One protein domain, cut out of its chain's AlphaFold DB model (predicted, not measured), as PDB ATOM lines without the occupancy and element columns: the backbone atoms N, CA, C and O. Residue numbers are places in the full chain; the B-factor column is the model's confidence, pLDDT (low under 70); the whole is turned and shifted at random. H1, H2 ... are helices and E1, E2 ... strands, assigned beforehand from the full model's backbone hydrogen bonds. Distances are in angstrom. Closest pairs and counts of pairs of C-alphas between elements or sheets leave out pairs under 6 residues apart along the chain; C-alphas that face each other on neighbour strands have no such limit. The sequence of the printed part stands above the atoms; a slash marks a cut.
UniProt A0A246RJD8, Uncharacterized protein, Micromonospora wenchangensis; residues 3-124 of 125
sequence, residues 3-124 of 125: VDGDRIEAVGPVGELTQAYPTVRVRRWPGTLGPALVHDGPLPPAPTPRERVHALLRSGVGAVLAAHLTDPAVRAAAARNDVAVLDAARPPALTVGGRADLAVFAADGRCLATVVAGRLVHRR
ATOM      1  N   VAL A   3     485.626 475.405 431.363       98.00
ATOM      2  CA  VAL A   3     484.793 476.043 430.343       98.00
ATOM      3  C   VAL A   3     483.358 475.600 430.578       98.00
ATOM      4  O   VAL A   3     483.124 474.397 430.716       98.00
ATOM      5  N   ASP A   4     482.438 476.559 430.589       97.44
ATOM      6  CA  ASP A   4     480.996 476.330 430.599       97.44
ATOM      7  C   ASP A   4     480.348 477.104 429.445       97.44
ATOM      8  O   ASP A   4     480.618 478.288 429.241       97.44
ATOM      9  N   GLY A   5     479.548 476.413 428.634       96.69
ATOM     10  CA  GLY A   5     479.023 476.963 427.384       96.69
ATOM     11  C   GLY A   5     480.126 477.555 426.496       96.69
ATOM     12  O   GLY A   5     481.045 476.849 426.079       96.69
ATOM     13  N   ASP A   6     480.024 478.856 426.206       97.56
ATOM     14  CA  ASP A   6     481.001 479.627 425.429       97.56
ATOM     15  C   ASP A   6     481.987 480.436 426.295       97.56
ATOM     16  O   ASP A   6     482.748 481.244 425.747       97.56
ATOM     17  N   ARG A   7     482.004 480.232 427.622       98.19
ATOM     18  CA  ARG A   7     482.764 481.038 428.590       98.19
ATOM     19  C   ARG A   7     483.800 480.261 429.379       98.19
ATOM     20  O   ARG A   7     483.698 479.059 429.613       98.19
ATOM     21  N   ILE A   8     484.823 480.992 429.805       98.38
ATOM     22  CA  ILE A   8     485.806 480.526 430.778       98.38
ATOM     23  C   ILE A   8     485.216 480.746 432.167       98.38
ATOM     24  O   ILE A   8     485.164 481.875 432.642       98.38
ATOM     25  N   GLU A   9     484.807 479.665 432.818       98.00
ATOM     26  CA  GLU A   9     484.214 479.731 434.157       98.00
ATOM     27  C   GLU A   9     485.287 479.900 435.237       98.00
ATOM     28  O   GLU A   9     485.144 480.685 436.167       98.00
ATOM     29  N   ALA A  10     486.413 479.192 435.103       97.38
ATOM     30  CA  ALA A  10     487.487 479.260 436.088       97.38
ATOM     31  C   ALA A  10     488.864 478.961 435.487       97.38
ATOM     32  O   ALA A  10     489.037 478.117 434.598       97.38
ATOM     33  N   VAL A  11     489.888 479.607 436.039       96.38
ATOM     34  CA  VAL A  11     491.297 479.345 435.735       96.38
ATOM     35  C   VAL A  11     492.004 478.994 437.035       96.38
ATOM     36  O   VAL A  11     491.872 479.702 438.024       96.38
ATOM     37  N   GLY A  12     492.743 477.888 437.032       94.69
ATOM     38  CA  GLY A  12     493.440 477.402 438.214       94.69
ATOM     39  C   GLY A  12     494.117 476.053 437.975       94.69
ATOM     40  O   GLY A  12     493.994 475.488 436.872       94.69
ATOM     41  N   PRO A  13     494.831 475.540 438.991       94.81
ATOM     42  CA  PRO A  13     495.461 474.228 438.962       94.81
ATOM     43  C   PRO A  13     494.454 473.119 438.655       94.81
ATOM     44  O   PRO A  13     493.302 473.153 439.084       94.81
ATOM     45  N   VAL A  14     494.895 472.095 437.919       92.06
ATOM     46  CA  VAL A  14     494.007 470.995 437.515       92.06
ATOM     47  C   VAL A  14     493.405 470.271 438.719       92.06
ATOM     48  O   VAL A  14     492.221 469.967 438.678       92.06
ATOM     49  N   GLY A  15     494.189 470.045 439.782       94.19
ATOM     50  CA  GLY A  15     493.738 469.347 440.989       94.19
ATOM     51  C   GLY A  15     492.581 470.070 441.672       94.19
ATOM     52  O   GLY A  15     491.523 469.473 441.860       94.19
ATOM     53  N   GLU A  16     492.754 471.367 441.934       96.69
ATOM     54  CA  GLU A  16     491.731 472.227 442.543       96.69
ATOM     55  C   GLU A  16     490.445 472.254 441.712       96.69
ATOM     56  O   GLU A  16     489.356 472.039 442.243       96.69
ATOM     57  N   LEU A  17     490.561 472.423 440.389       96.81
ATOM     58  CA  LEU A  17     489.397 472.421 439.502       96.81
ATOM     59  C   LEU A  17     488.689 471.060 439.483       96.81
ATOM     60  O   LEU A  17     487.467 471.011 439.538       96.81
ATOM     61  N   THR A  18     489.424 469.948 439.421       95.88
ATOM     62  CA  THR A  18     488.798 468.614 439.413       95.88
ATOM     63  C   THR A  18     488.179 468.234 440.753       95.88
ATOM     64  O   THR A  18     487.237 467.450 440.772       95.88
ATOM     65  N   GLN A  19     488.675 468.790 441.861       96.75
ATOM     66  CA  GLN A  19     488.079 468.599 443.179       96.75
ATOM     67  C   GLN A  19     486.791 469.415 443.335       96.75
ATOM     68  O   GLN A  19     485.794 468.882 443.812       96.75
ATOM     69  N   ALA A  20     486.799 470.685 442.916       97.25
ATOM     70  CA  ALA A  20     485.625 471.554 442.978       97.25
ATOM     71  C   ALA A  20     484.521 471.132 441.990       97.25
ATOM     72  O   ALA A  20     483.338 471.286 442.282       97.25
ATOM     73  N   TYR A  21     484.903 470.560 440.843       96.06
ATOM     74  CA  TYR A  21     483.998 470.176 439.761       96.06
ATOM     75  C   TYR A  21     484.191 468.698 439.364       96.06
ATOM     76  O   TYR A  21     484.701 468.405 438.282       96.06
ATOM     77  N   PRO A  22     483.793 467.727 440.206       95.12
ATOM     78  CA  PRO A  22     484.164 466.318 440.029       95.12
ATOM     79  C   PRO A  22     483.499 465.625 438.830       95.12
ATOM     80  O   PRO A  22     483.996 464.609 438.349       95.12
ATOM     81  N   THR A  23     482.380 466.153 438.331       94.69
ATOM     82  CA  THR A  23     481.598 465.544 437.242       94.69
ATOM     83  C   THR A  23     481.930 466.107 435.861       94.69
ATOM     84  O   THR A  23     481.408 465.621 434.856       94.69
ATOM     85  N   VAL A  24     482.791 467.128 435.775       95.25
ATOM     86  CA  VAL A  24     483.070 467.794 434.496       95.25
ATOM     87  C   VAL A  24     483.942 466.933 433.599       95.25
ATOM     88  O   VAL A  24     484.841 466.205 434.022       95.25
ATOM     89  N   ARG A  25     483.696 467.042 432.296       96.06
ATOM     90  CA  ARG A  25     484.416 466.263 431.299       96.06
ATOM     91  C   ARG A  25     485.853 466.764 431.145       96.06
ATOM     92  O   ARG A  25     486.105 467.759 430.468       96.06
ATOM     93  N   VAL A  26     486.812 466.019 431.688       95.50
ATOM     94  CA  VAL A  26     488.236 466.372 431.613       95.50
ATOM     95  C   VAL A  26     488.837 465.978 430.259       95.50
ATOM     96  O   VAL A  26     488.727 464.835 429.812       95.50
ATOM     97  N   ARG A  27     489.515 466.925 429.602       95.94
ATOM     98  CA  ARG A  27     490.370 466.673 428.431       95.94
ATOM     99  C   ARG A  27     491.816 467.004 428.793       95.94
ATOM    100  O   ARG A  27     492.069 468.037 429.408       95.94
ATOM    101  N   ARG A  28     492.752 466.135 428.412       94.31
ATOM    102  CA  ARG A  28     494.192 466.320 428.631       94.31
ATOM    103  C   ARG A  28     494.932 466.213 427.305       94.31
ATOM    104  O   ARG A  28     494.588 465.368 426.482       94.31
ATOM    105  N   TRP A  29     495.938 467.059 427.133       95.25
ATOM    106  CA  TRP A  29     496.821 467.081 425.973       95.25
ATOM    107  C   TRP A  29     498.269 467.261 426.438       95.25
ATOM    108  O   TRP A  29     498.487 467.962 427.427       95.25
ATOM    109  N   PRO A  30     499.252 466.668 425.741       94.94
ATOM    110  CA  PRO A  30     500.669 466.805 426.065       94.94
ATOM    111  C   PRO A  30     501.234 468.132 425.524       94.94
ATOM    112  O   PRO A  30     502.061 468.147 424.616       94.94
ATOM    113  N   GLY A  31     500.745 469.260 426.039       95.94
ATOM    114  CA  GLY A  31     501.167 470.589 425.600       95.94
ATOM    115  C   GLY A  31     500.735 471.704 426.546       95.94
ATOM    116  O   GLY A  31     500.047 471.473 427.541       95.94
ATOM    117  N   THR A  32     501.131 472.924 426.208       97.06
ATOM    118  CA  THR A  32     500.798 474.130 426.964       97.06
ATOM    119  C   THR A  32     499.484 474.695 426.458       97.06
ATOM    120  O   THR A  32     499.335 474.985 425.270       97.06
ATOM    121  N   LEU A  33     498.524 474.850 427.365       97.25
ATOM    122  CA  LEU A  33     497.281 475.550 427.084       97.25
ATOM    123  C   LEU A  33     497.519 477.061 427.144       97.25
ATOM    124  O   LEU A  33     498.093 477.562 428.109       97.25
ATOM    125  N   GLY A  34     497.013 477.776 426.148       97.38
ATOM    126  CA  GLY A  34     497.029 479.230 426.079       97.38
ATOM    127  C   GLY A  34     495.822 479.774 425.316       97.38
ATOM    128  O   GLY A  34     494.931 479.011 424.921       97.38
ATOM    129  N   PRO A  35     495.756 481.098 425.124       97.94
ATOM    130  CA  PRO A  35     494.728 481.692 424.288       97.94
ATOM    131  C   PRO A  35     494.851 481.211 422.835       97.94
ATOM    132  O   PRO A  35     495.952 480.945 422.349       97.94
ATOM    133  N   ALA A  36     493.721 481.109 422.132       98.19
ATOM    134  CA  ALA A  36     493.747 480.885 420.690       98.19
ATOM    135  C   ALA A  36     494.350 482.103 419.970       98.19
ATOM    136  O   ALA A  36     494.232 483.241 420.426       98.19
ATOM    137  N   LEU A  37     494.994 481.861 418.831       97.69
ATOM    138  CA  LEU A  37     495.697 482.897 418.080       97.69
ATOM    139  C   LEU A  37     494.720 483.826 417.349       97.69
ATOM    140  O   LEU A  37     493.637 483.410 416.918       97.69
ATOM    141  N   VAL A  38     495.153 485.074 417.169       97.88
ATOM    142  CA  VAL A  38     494.552 486.038 416.242       97.88
ATOM    143  C   VAL A  38     495.349 485.994 414.946       97.88
ATOM    144  O   VAL A  38     496.564 486.162 414.970       97.88
ATOM    145  N   HIS A  39     494.675 485.756 413.826       97.00
ATOM    146  CA  HIS A  39     495.282 485.754 412.498       97.00
ATOM    147  C   HIS A  39     495.143 487.129 411.843       97.00
ATOM    148  O   HIS A  39     494.030 487.588 411.569       97.00
ATOM    149  N   ASP A  40     496.280 487.763 411.577       95.56
ATOM    150  CA  ASP A  40     496.433 489.130 411.069       95.56
ATOM    151  C   ASP A  40     497.165 489.189 409.716       95.56
ATOM    152  O   ASP A  40     497.748 490.209 409.352       95.56
ATOM    153  N   GLY A  41     497.115 488.093 408.954       94.19
ATOM    154  CA  GLY A  41     497.681 488.017 407.610       94.19
ATOM    155  C   GLY A  41     496.730 487.412 406.574       94.19
ATOM    156  O   GLY A  41     495.592 487.041 406.881       94.19
ATOM    157  N   PRO A  42     497.190 487.245 405.322       92.56
ATOM    158  CA  PRO A  42     496.437 486.544 404.289       92.56
ATOM    159  C   PRO A  42     496.010 485.149 404.748       92.56
ATOM    160  O   PRO A  42     496.744 484.455 405.454       92.56
ATOM    161  N   LEU A  43     494.810 484.727 404.356       91.69
ATOM    162  CA  LEU A  43     494.322 483.399 404.707       91.69
ATOM    163  C   LEU A  43     495.150 482.308 404.018       91.69
ATOM    164  O   LEU A  43     495.494 482.464 402.842       91.69
ATOM    165  N   PRO A  44     495.418 481.180 404.700       90.69
ATOM    166  CA  PRO A  44     496.113 480.059 404.085       90.69
ATOM    167  C   PRO A  44     495.341 479.566 402.849       90.69
ATOM    168  O   PRO A  44     494.106 479.461 402.894       90.69
ATOM    169  N   PRO A  45     496.035 479.249 401.741       89.56
ATOM    170  CA  PRO A  45     495.377 478.746 400.546       89.56
ATOM    171  C   PRO A  45     494.760 477.373 400.828       89.56
ATOM    172  O   PRO A  45     495.399 476.488 401.395       89.56
ATOM    173  N   ALA A  46     493.508 477.192 400.414       93.94
ATOM    174  CA  ALA A  46     492.849 475.893 400.397       93.94
ATOM    175  C   ALA A  46     491.765 475.851 399.302       93.94
ATOM    176  O   ALA A  46     491.247 476.921 398.939       93.94
ATOM    177  N   PRO A  47     491.412 474.649 398.800       93.88
ATOM    178  CA  PRO A  47     490.483 474.488 397.679       93.88
ATOM    179  C   PRO A  47     489.094 475.073 397.948       93.88
ATOM    180  O   PRO A  47     488.511 475.695 397.064       93.88
ATOM    181  N   THR A  48     488.578 474.933 399.172       96.69
ATOM    182  CA  THR A  48     487.242 475.425 399.542       96.69
ATOM    183  C   THR A  48     487.268 476.449 400.683       96.69
ATOM    184  O   THR A  48     488.154 476.405 401.545       96.69
ATOM    185  N   PRO A  49     486.254 477.334 400.785       96.38
ATOM    186  CA  PRO A  49     486.122 478.261 401.911       96.38
ATOM    187  C   PRO A  49     486.137 477.576 403.284       96.38
ATOM    188  O   PRO A  49     486.735 478.076 404.237       96.38
ATOM    189  N   ARG A  50     485.520 476.391 403.381       96.50
ATOM    190  CA  ARG A  50     485.514 475.584 404.606       96.50
ATOM    191  C   ARG A  50     486.915 475.101 404.970       96.50
ATOM    192  O   ARG A  50     487.297 475.168 406.135       96.50
ATOM    193  N   GLU A  51     487.677 474.621 403.995       97.00
ATOM    194  CA  GLU A  51     489.038 474.139 404.232       97.00
ATOM    195  C   GLU A  51     489.994 475.264 404.624       97.00
ATOM    196  O   GLU A  51     490.882 475.020 405.438       97.00
ATOM    197  N   ARG A  52     489.786 476.494 404.130       96.81
ATOM    198  CA  ARG A  52     490.565 477.667 404.569       96.81
ATOM    199  C   ARG A  52     490.350 477.950 406.052       96.81
ATOM    200  O   ARG A  52     491.316 478.102 406.794       96.81
ATOM    201  N   VAL A  53     489.096 477.928 406.509       97.38
ATOM    202  CA  VAL A  53     488.777 478.064 407.941       97.38
ATOM    203  C   VAL A  53     489.349 476.893 408.737       97.38
ATOM    204  O   VAL A  53     489.998 477.105 409.754       97.38
ATOM    205  N   HIS A  54     489.199 475.653 408.268       97.00
ATOM    206  CA  HIS A  54     489.806 474.503 408.943       97.00
ATOM    207  C   HIS A  54     491.339 474.599 409.023       97.00
ATOM    208  O   HIS A  54     491.915 474.136 410.004       97.00
ATOM    209  N   ALA A  55     492.013 475.182 408.029       97.19
ATOM    210  CA  ALA A  55     493.457 475.388 408.074       97.19
ATOM    211  C   ALA A  55     493.866 476.331 409.216       97.19
ATOM    212  O   ALA A  55     494.797 475.994 409.942       97.19
ATOM    213  N   LEU A  56     493.118 477.421 409.436       97.38
ATOM    214  CA  LEU A  56     493.287 478.304 410.598       97.38
ATOM    215  C   LEU A  56     493.057 477.556 411.920       97.38
ATOM    216  O   LEU A  56     493.870 477.602 412.840       97.38
ATOM    217  N   LEU A  57     491.962 476.798 412.011       97.88
ATOM    218  CA  LEU A  57     491.649 476.042 413.224       97.88
ATOM    219  C   LEU A  57     492.738 475.007 413.537       97.88
ATOM    220  O   LEU A  57     493.072 474.800 414.698       97.88
ATOM    221  N   ARG A  58     493.346 474.382 412.520       97.62
ATOM    222  CA  ARG A  58     494.476 473.451 412.693       97.62
ATOM    223  C   ARG A  58     495.764 474.117 413.175       97.62
ATOM    224  O   ARG A  58     496.633 473.403 413.669       97.62
ATOM    225  N   SER A  59     495.909 475.432 413.030       97.31
ATOM    226  CA  SER A  59     497.058 476.191 413.536       97.31
ATOM    227  C   SER A  59     496.792 476.871 414.880       97.31
ATOM    228  O   SER A  59     497.645 477.614 415.349       97.31
ATOM    229  N   GLY A  60     495.653 476.605 415.529       98.06
ATOM    230  CA  GLY A  60     495.331 477.185 416.838       98.06
ATOM    231  C   GLY A  60     494.675 478.562 416.769       98.06
ATOM    232  O   GLY A  60     494.605 479.247 417.785       98.06
ATOM    233  N   VAL A  61     494.207 478.989 415.594       98.06
ATOM    234  CA  VAL A  61     493.553 480.292 415.406       98.06
ATOM    235  C   VAL A  61     492.095 480.228 415.854       98.06
ATOM    236  O   VAL A  61     491.348 479.344 415.431       98.06
ATOM    237  N   GLY A  62     491.687 481.199 416.672       97.62
ATOM    238  CA  GLY A  62     490.300 481.398 417.109       97.62
ATOM    239  C   GLY A  62     489.684 482.713 416.627       97.62
ATOM    240  O   GLY A  62     488.459 482.854 416.643       97.62
ATOM    241  N   ALA A  63     490.508 483.654 416.152       97.75
ATOM    242  CA  ALA A  63     490.056 484.931 415.617       97.75
ATOM    243  C   ALA A  63     490.827 485.342 414.357       97.75
ATOM    244  O   ALA A  63     491.990 484.987 414.189       97.75
ATOM    245  N   VAL A  64     490.196 486.122 413.484       97.56
ATOM    246  CA  VAL A  64     490.775 486.617 412.228       97.56
ATOM    247  C   VAL A  64     490.402 488.082 412.048       97.56
ATOM    248  O   VAL A  64     489.291 488.483 412.399       97.56
ATOM    249  N   LEU A  65     491.291 488.888 411.470       97.50
ATOM    250  CA  LEU A  65     490.934 490.263 411.130       97.50
ATOM    251  C   LEU A  65     489.934 490.329 409.970       97.50
ATOM    252  O   LEU A  65     490.082 489.646 408.954       97.50
ATOM    253  N   ALA A  66     488.943 491.212 410.089       96.00
ATOM    254  CA  ALA A  66     487.922 491.458 409.074       96.00
ATOM    255  C   ALA A  66     488.535 491.799 407.707       96.00
ATOM    256  O   ALA A  66     488.016 491.358 406.679       96.00
ATOM    257  N   ALA A  67     489.673 492.503 407.711       95.81
ATOM    258  CA  ALA A  67     490.448 492.863 406.527       95.81
ATOM    259  C   ALA A  67     490.910 491.649 405.693       95.81
ATOM    260  O   ALA A  67     491.096 491.774 404.485       95.81
ATOM    261  N   HIS A  68     491.053 490.467 406.305       94.81
ATOM    262  CA  HIS A  68     491.475 489.236 405.623       94.81
ATOM    263  C   HIS A  68     490.313 488.291 405.279       94.81
ATOM    264  O   HIS A  68     490.524 487.261 404.642       94.81
ATOM    265  N   LEU A  69     489.078 488.640 405.652       93.19
ATOM    266  CA  LEU A  69     487.860 487.863 405.385       93.19
ATOM    267  C   LEU A  69     486.977 488.531 404.318       93.19
ATOM    268  O   LEU A  69     485.781 488.743 404.520       93.19
ATOM    269  N   THR A  70     487.552 488.884 403.171       91.12
ATOM    270  CA  THR A  70     486.824 489.584 402.095       91.12
ATOM    271  C   THR A  70     485.837 488.688 401.342       91.12
ATOM    272  O   THR A  70     484.790 489.168 400.917       91.12
ATOM    273  N   ASP A  71     486.116 487.387 401.228       94.88
ATOM    274  CA  ASP A  71     485.232 486.410 400.580       94.88
ATOM    275  C   ASP A  71     483.998 486.092 401.466       94.88
ATOM    276  O   ASP A  71     484.156 485.549 402.571       94.88
ATOM    277  N   PRO A  72     482.758 486.369 401.001       96.00
ATOM    278  CA  PRO A  72     481.534 486.077 401.749       96.00
ATOM    279  C   PRO A  72     481.370 484.599 402.128       96.00
ATOM    280  O   PRO A  72     480.868 484.290 403.210       96.00
ATOM    281  N   ALA A  73     481.818 483.671 401.278       96.88
ATOM    282  CA  ALA A  73     481.718 482.240 401.545       96.88
ATOM    283  C   ALA A  73     482.676 481.810 402.665       96.88
ATOM    284  O   ALA A  73     482.332 480.956 403.492       96.88
ATOM    285  N   VAL A  74     483.860 482.428 402.742       96.19
ATOM    286  CA  VAL A  74     484.805 482.202 403.845       96.19
ATOM    287  C   VAL A  74     484.273 482.820 405.134       96.19
ATOM    288  O   VAL A  74     484.305 482.165 406.173       96.19
ATOM    289  N   ARG A  75     483.694 484.026 405.073       96.62
ATOM    290  CA  ARG A  75     483.036 484.665 406.224       96.62
ATOM    291  C   ARG A  75     481.899 483.806 406.783       96.62
ATOM    292  O   ARG A  75     481.830 483.593 407.991       96.62
ATOM    293  N   ALA A  76     481.060 483.236 405.919       97.50
ATOM    294  CA  ALA A  76     480.008 482.305 406.327       97.50
ATOM    295  C   ALA A  76     480.573 481.008 406.939       97.50
ATOM    296  O   ALA A  76     480.006 480.448 407.877       97.50
ATOM    297  N   ALA A  77     481.702 480.503 406.432       97.31
ATOM    298  CA  ALA A  77     482.387 479.360 407.032       97.31
ATOM    299  C   ALA A  77     482.989 479.690 408.411       97.31
ATOM    300  O   ALA A  77     482.897 478.856 409.313       97.31
ATOM    301  N   ALA A  78     483.553 480.886 408.588       97.38
ATOM    302  CA  ALA A  78     484.088 481.371 409.858       97.38
ATOM    303  C   ALA A  78     482.972 481.493 410.907       97.38
ATOM    304  O   ALA A  78     483.093 480.913 411.985       97.38
ATOM    305  N   ALA A  79     481.847 482.122 410.545       97.25
ATOM    306  CA  ALA A  79     480.672 482.262 411.406       97.25
ATOM    307  C   ALA A  79     480.110 480.905 411.864       97.25
ATOM    308  O   ALA A  79     479.866 480.705 413.048       97.25
ATOM    309  N   ARG A  80     479.994 479.918 410.962       96.94
ATOM    310  CA  ARG A  80     479.546 478.554 411.321       96.94
ATOM    311  C   ARG A  80     480.465 477.828 412.308       96.94
ATOM    312  O   ARG A  80     480.033 476.867 412.942       96.94
ATOM    313  N   ASN A  81     481.727 478.242 412.395       97.38
ATOM    314  CA  ASN A  81     482.708 477.698 413.332       97.38
ATOM    315  C   ASN A  81     482.957 478.632 414.523       97.38
ATOM    316  O   ASN A  81     483.844 478.349 415.324       97.38
ATOM    317  N   ASP A  82     482.170 479.703 414.664       97.88
ATOM    318  CA  ASP A  82     482.317 480.720 415.704       97.88
ATOM    319  C   ASP A  82     483.697 481.405 415.706       97.88
ATOM    320  O   ASP A  82     484.119 481.964 416.713       97.88
ATOM    321  N   VAL A  83     484.431 481.417 414.594       97.75
ATOM    322  CA  VAL A  83     485.700 482.158 414.531       97.75
ATOM    323  C   VAL A  83     485.406 483.646 414.726       97.75
ATOM    324  O   VAL A  83     484.594 484.218 413.998       97.75
ATOM    325  N   ALA A  84     486.049 484.271 415.716       96.75
ATOM    326  CA  ALA A  84     485.860 485.692 415.977       96.75
ATOM    327  C   ALA A  84     486.400 486.516 414.803       96.75
ATOM    328  O   ALA A  84     487.483 486.246 414.286       96.75
ATOM    329  N   VAL A  85     485.658 487.543 414.401       96.56
ATOM    330  CA  VAL A  85     486.097 488.495 413.379       96.56
ATOM    331  C   VAL A  85     486.371 489.819 414.075       96.56
ATOM    332  O   VAL A  85     485.479 490.359 414.724       96.56
ATOM    333  N   LEU A  86     487.610 490.297 413.996       96.19
ATOM    334  CA  LEU A  86     488.069 491.497 414.696       96.19
ATOM    335  C   LEU A  86     488.387 492.609 413.699       96.19
ATOM    336  O   LEU A  86     488.935 492.339 412.634       96.19
ATOM    337  N   ASP A  87     488.123 493.859 414.061       96.12
ATOM    338  CA  ASP A  87     488.479 494.997 413.203       96.12
ATOM    339  C   ASP A  87     489.964 495.373 413.305       96.12
ATOM    340  O   ASP A  87     490.540 495.893 412.352       96.12
ATOM    341  N   ALA A  88     490.608 495.063 414.434       94.56
ATOM    342  CA  ALA A  88     492.024 495.322 414.676       94.56
ATOM    343  C   ALA A  88     492.687 494.173 415.446       94.56
ATOM    344  O   ALA A  88     492.041 493.472 416.236       94.56
ATOM    345  N   ALA A  89     493.992 493.995 415.223       92.25
ATOM    346  CA  ALA A  89     494.799 493.047 415.980       92.25
ATOM    347  C   ALA A  89     494.832 493.441 417.457       92.25
ATOM    348  O   ALA A  89     494.977 494.611 417.811       92.25
ATOM    349  N   ARG A  90     494.711 492.441 418.326       90.81
ATOM    350  CA  ARG A  90     494.862 492.603 419.769       90.81
ATOM    351  C   ARG A  90     495.535 491.366 420.356       90.81
ATOM    352  O   ARG A  90     495.270 490.268 419.859       90.81
ATOM    353  N   PRO A  91     496.357 491.512 421.408       92.00
ATOM    354  CA  PRO A  91     496.895 490.367 422.125       92.00
ATOM    355  C   PRO A  91     495.748 489.471 422.611       92.00
ATOM    356  O   PRO A  91     494.803 489.978 423.228       92.00
ATOM    357  N   PRO A  92     495.778 488.163 422.323       93.25
ATOM    358  CA  PRO A  92     494.725 487.280 422.775       93.25
ATOM    359  C   PRO A  92     494.907 486.991 424.272       93.25
ATOM    360  O   PRO A  92     496.025 486.822 424.757       93.25
ATOM    361  N   ALA A  93     493.801 486.958 425.015       92.88
ATOM    362  CA  ALA A  93     493.814 486.837 426.469       92.88
ATOM    363  C   ALA A  93     492.743 485.855 426.951       92.88
ATOM    364  O   ALA A  93     491.619 485.851 426.451       92.88
ATOM    365  N   LEU A  94     493.093 485.056 427.962       96.12
ATOM    366  CA  LEU A  94     492.161 484.193 428.684       96.12
ATOM    367  C   LEU A  94     491.734 484.910 429.963       96.12
ATOM    368  O   LEU A  94     492.552 485.147 430.846       96.12
ATOM    369  N   THR A  95     490.456 485.259 430.053       96.12
ATOM    370  CA  THR A  95     489.879 485.957 431.207       96.12
ATOM    371  C   THR A  95     488.678 485.176 431.714       96.12
ATOM    372  O   THR A  95     487.904 484.657 430.914       96.12
ATOM    373  N   VAL A  96     488.526 485.065 433.035       97.94
ATOM    374  CA  VAL A  96     487.318 484.478 433.639       97.94
ATOM    375  C   VAL A  96     486.099 485.314 433.230       97.94
ATOM    376  O   VAL A  96     486.177 486.540 433.187       97.94
ATOM    377  N   GLY A  97     485.005 484.653 432.845       97.94
ATOM    378  CA  GLY A  97     483.830 485.261 432.207       97.94
ATOM    379  C   GLY A  97     484.038 485.653 430.735       97.94
ATOM    380  O   GLY A  97     483.086 485.988 430.025       97.94
ATOM    381  N   GLY A  98     485.274 485.595 430.240       97.12
ATOM    382  CA  GLY A  98     485.620 485.818 428.843       97.12
ATOM    383  C   GLY A  98     485.199 484.659 427.945       97.12
ATOM    384  O   GLY A  98     484.867 483.565 428.404       97.12
ATOM    385  N   ARG A  99     485.220 484.903 426.632       97.38
ATOM    386  CA  ARG A  99     484.936 483.876 425.628       97.38
ATOM    387  C   ARG A  99     485.990 482.769 425.679       97.38
ATOM    388  O   ARG A  99     487.186 483.044 425.747       97.38
ATOM    389  N   ALA A 100     485.546 481.522 425.603       98.19
ATOM    390  CA  ALA A 100     486.403 480.347 425.616       98.19
ATOM    391  C   ALA A 100     487.044 480.095 424.239       98.19
ATOM    392  O   ALA A 100     486.701 479.132 423.550       98.19
ATOM    393  N   ASP A 101     487.997 480.959 423.874       98.25
ATOM    394  CA  ASP A 101     488.871 480.815 422.705       98.25
ATOM    395  C   ASP A 101     490.294 480.441 423.154       98.25
ATOM    396  O   ASP A 101     491.070 481.266 423.642       98.25
ATOM    397  N   LEU A 102     490.636 479.164 423.016       98.06
ATOM    398  CA  LEU A 102     491.843 478.559 423.583       98.06
ATOM    399  C   LEU A 102     492.496 477.593 422.600       98.06
ATOM    400  O   LEU A 102     491.828 476.924 421.812       98.06
ATOM    401  N   ALA A 103     493.812 477.476 422.697       98.50
ATOM    402  CA  ALA A 103     494.584 476.512 421.940       98.50
ATOM    403  C   ALA A 103     495.595 475.806 422.844       98.50
ATOM    404  O   ALA A 103     496.026 476.331 423.871       98.50
ATOM    405  N   VAL A 104     495.954 474.583 422.468       98.50
ATOM    406  CA  VAL A 104     497.028 473.832 423.117       98.50
ATOM    407  C   VAL A 104     498.146 473.639 422.111       98.50
ATOM    408  O   VAL A 104     497.904 473.105 421.027       98.50
ATOM    409  N   PHE A 105     499.362 474.017 422.485       98.44
ATOM    410  CA  PHE A 105     500.549 473.879 421.648       98.44
ATOM    411  C   PHE A 105     501.537 472.892 422.263       98.44
ATOM    412  O   PHE A 105     501.791 472.909 423.468       98.44
ATOM    413  N   ALA A 106     502.089 472.016 421.432       97.88
ATOM    414  CA  ALA A 106     503.242 471.205 421.793       97.88
ATOM    415  C   ALA A 106     504.497 472.084 421.941       97.88
ATOM    416  O   ALA A 106     504.524 473.231 421.495       97.88
ATOM    417  N   ALA A 107     505.554 471.525 422.533       96.38
ATOM    418  CA  ALA A 107     506.823 472.231 422.738       96.38
ATOM    419  C   ALA A 107     507.477 472.718 421.428       96.38
ATOM    420  O   ALA A 107     508.204 473.703 421.434       96.38
ATOM    421  N   ASP A 108     507.190 472.059 420.303       95.81
ATOM    422  CA  ASP A 108     507.657 472.440 418.965       95.81
ATOM    423  C   ASP A 108     506.724 473.434 418.241       95.81
ATOM    424  O   ASP A 108     506.857 473.661 417.039       95.81
ATOM    425  N   GLY A 109     505.743 474.003 418.950       95.44
ATOM    426  CA  GLY A 109     504.794 474.978 418.414       95.44
ATOM    427  C   GLY A 109     503.636 474.374 417.616       95.44
ATOM    428  O   GLY A 109     502.746 475.101 417.172       95.44
ATOM    429  N   ARG A 110     503.575 473.049 417.439       97.12
ATOM    430  CA  ARG A 110     502.440 472.410 416.763       97.12
ATOM    431  C   ARG A 110     501.169 472.520 417.600       97.12
ATOM    432  O   ARG A 110     501.126 472.077 418.745       97.12
ATOM    433  N   CYS A 111     500.087 472.999 416.990       98.31
ATOM    434  CA  CYS A 111     498.767 472.963 417.615       98.31
ATOM    435  C   CYS A 111     498.287 471.510 417.810       98.31
ATOM    436  O   CYS A 111     498.365 470.675 416.900       98.31
ATOM    437  N   LEU A 112     497.799 471.209 419.011       98.56
ATOM    438  CA  LEU A 112     497.237 469.921 419.424       98.56
ATOM    439  C   LEU A 112     495.717 469.982 419.561       98.56
ATOM    440  O   LEU A 112     495.033 468.981 419.340       98.56
ATOM    441  N   ALA A 113     495.184 471.142 419.931       98.50
ATOM    442  CA  ALA A 113     493.759 471.367 420.082       98.50
ATOM    443  C   ALA A 113     493.423 472.843 419.910       98.50
ATOM    444  O   ALA A 113     494.176 473.698 420.370       98.50
ATOM    445  N   THR A 114     492.257 473.106 419.329       98.62
ATOM    446  CA  THR A 114     491.692 474.452 419.206       98.62
ATOM    447  C   THR A 114     490.255 474.405 419.669       98.62
ATOM    448  O   THR A 114     489.466 473.568 419.213       98.62
ATOM    449  N   VAL A 115     489.927 475.299 420.586       98.50
ATOM    450  CA  VAL A 115     488.600 475.500 421.137       98.50
ATOM    451  C   VAL A 115     488.175 476.921 420.795       98.50
ATOM    452  O   VAL A 115     488.931 477.861 421.024       98.50
ATOM    453  N   VAL A 116     486.982 477.058 420.224       98.44
ATOM    454  CA  VAL A 116     486.405 478.345 419.825       98.44
ATOM    455  C   VAL A 116     484.983 478.407 420.357       98.44
ATOM    456  O   VAL A 116     484.206 477.474 420.126       98.44
ATOM    457  N   ALA A 117     484.658 479.469 421.093       97.69
ATOM    458  CA  ALA A 117     483.393 479.600 421.819       97.69
ATOM    459  C   ALA A 117     483.053 478.329 422.626       97.69
ATOM    460  O   ALA A 117     481.946 477.801 422.550       97.69
ATOM    461  N   GLY A 118     484.051 477.761 423.313       97.50
ATOM    462  CA  GLY A 118     483.907 476.558 424.143       97.50
ATOM    463  C   GLY A 118     483.777 475.230 423.384       97.50
ATOM    464  O   GLY A 118     483.831 474.154 423.986       97.50
ATOM    465  N   ARG A 119     483.704 475.252 422.049       97.69
ATOM    466  CA  ARG A 119     483.638 474.038 421.223       97.69
ATOM    467  C   ARG A 119     485.026 473.592 420.795       97.69
ATOM    468  O   ARG A 119     485.773 474.365 420.208       97.69
ATOM    469  N   LEU A 120     485.362 472.318 421.015       97.31
ATOM    470  CA  LEU A 120     486.590 471.717 420.482       97.31
ATOM    471  C   LEU A 120     486.456 471.496 418.967       97.31
ATOM    472  O   LEU A 120     485.919 470.477 418.534       97.31
ATOM    473  N   VAL A 121     486.959 472.446 418.180       97.75
ATOM    474  CA  VAL A 121     486.844 472.471 416.711       97.75
ATOM    475  C   VAL A 121     488.026 471.816 415.996       97.75
ATOM    476  O   VAL A 121     487.906 471.391 414.849       97.75
ATOM    477  N   HIS A 122     489.162 471.673 416.678       97.69
ATOM    478  CA  HIS A 122     490.294 470.894 416.195       97.69
ATOM    479  C   HIS A 122     490.892 470.061 417.328       97.69
ATOM    480  O   HIS A 122     491.038 470.532 418.453       97.69
ATOM    481  N   ARG A 123     491.273 468.825 417.004       97.19
ATOM    482  CA  ARG A 123     492.184 468.004 417.800       97.19
ATOM    483  C   ARG A 123     493.138 467.271 416.870       97.19
ATOM    484  O   ARG A 123     492.717 466.800 415.809       97.19
ATOM    485  N   ARG A 124     494.391 467.148 417.282       94.62
ATOM    486  CA  ARG A 124     495.372 466.259 416.669       94.62
ATOM    487  C   ARG A 124     495.289 464.889 417.353       94.62
ATOM    488  O   ARG A 124     495.064 464.836 418.564       94.62
TER     489      ARG A 124
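AT A GLANCE: This is residues 3 to 124 of the 125 residues of an uncharacterized protein of Micromonospora wenchangensis (UniProt A0A246RJD8). An antiparallel sheet, E2 E6 E7 E8, forms the middle of an elongated domain; at one end is a small parallel sheet, E3 E4 E5, with H2 and H3, and at the other end lie E1 and H1. H2 packs on both sheets, and E2 runs on into E3 from one sheet to the other. The 122 printed residues hold three named helices and eight named strands, in the order E1 H1 E2 E3 H2 E4 H3 E5 E6 E7 E8; the class is mixed, helices and strands, with under half of the residues, 60, in named elements. The whole is compact, with a radius of gyration of the C-alphas of 14.8 A and spans of 46 by 28 by 23 A.

IN THESE COORDINATES: E1, residues 7 to 10, begins at C-alpha 7 (482.764, 481.038, 428.590). H1 is residues 14 to 20, E2 32 to 35 and E3 37 to 39. H2, residues 49 to 58, is 14.5 A long and begins at C-alpha 49 (486.122, 478.261, 401.911). E4 is residues 61 to 65, 11.2 A; H3 72 to 80, 12.3 A; E5 84 to 86; E6 102 to 105; E7 111 to 116, 13.7 A. E8, residues 119 to 123, 11.0 A, ends at C-alpha 123 (492.184, 468.004, 417.800).

HOW THE PARTS SIT: E6 E7 E8 are a meander, each strand the antiparallel neighbour of the one before, with hairpins E6 and E7, and E7 and E8. N 104 and O 113 are 2.9 A apart, and N 116 and O 119 3.0 A. E2 is antiparallel to E6, with N 34 and O 103 at 2.9 A. E2 runs on into E3 at 50 degrees. E3 and E4 are parallel, with N 39 and O 63 at 2.8 A, as are E4 and E5, with N 64 and O 84 at 2.8 A. E3, H2, E4 and E4, H3, E5 are strand-helix-strand units, two parallel neighbour strands with a helix between, each with a right-handed crossover. H2 stands up from the sheet E2 E6 E7 E8, over E7 and E8 at a height of 11.6 A; the C-alphas of Arg 58 and His 122, the closest of H2 and E8, are 6.0 A apart. H2 is also on the sheet E3 E4 E5, over E4. H2 and H3 touch, closest at the C-alphas of Pro 49 and Val 74, 4.6 A, at a steep tilt of 47 degrees, the same way. H3 only grazes the sheet E3 E4 E5, with residues 75 to 79. H1 is not on either sheet. In H1, H2 and H3 every O i to N i+4 pair is within hydrogen-bond range.

THE WHOLE: The C-alphas of Gln 19 and Asp 71, the two farthest apart, are 46.3 A apart. The printed part has no cut. The links H1 to E2, 11 residues, and E5 to E6, 15 residues, are long. Mean pLDDT of the printed part is 96.4, and no printed residue is under 70.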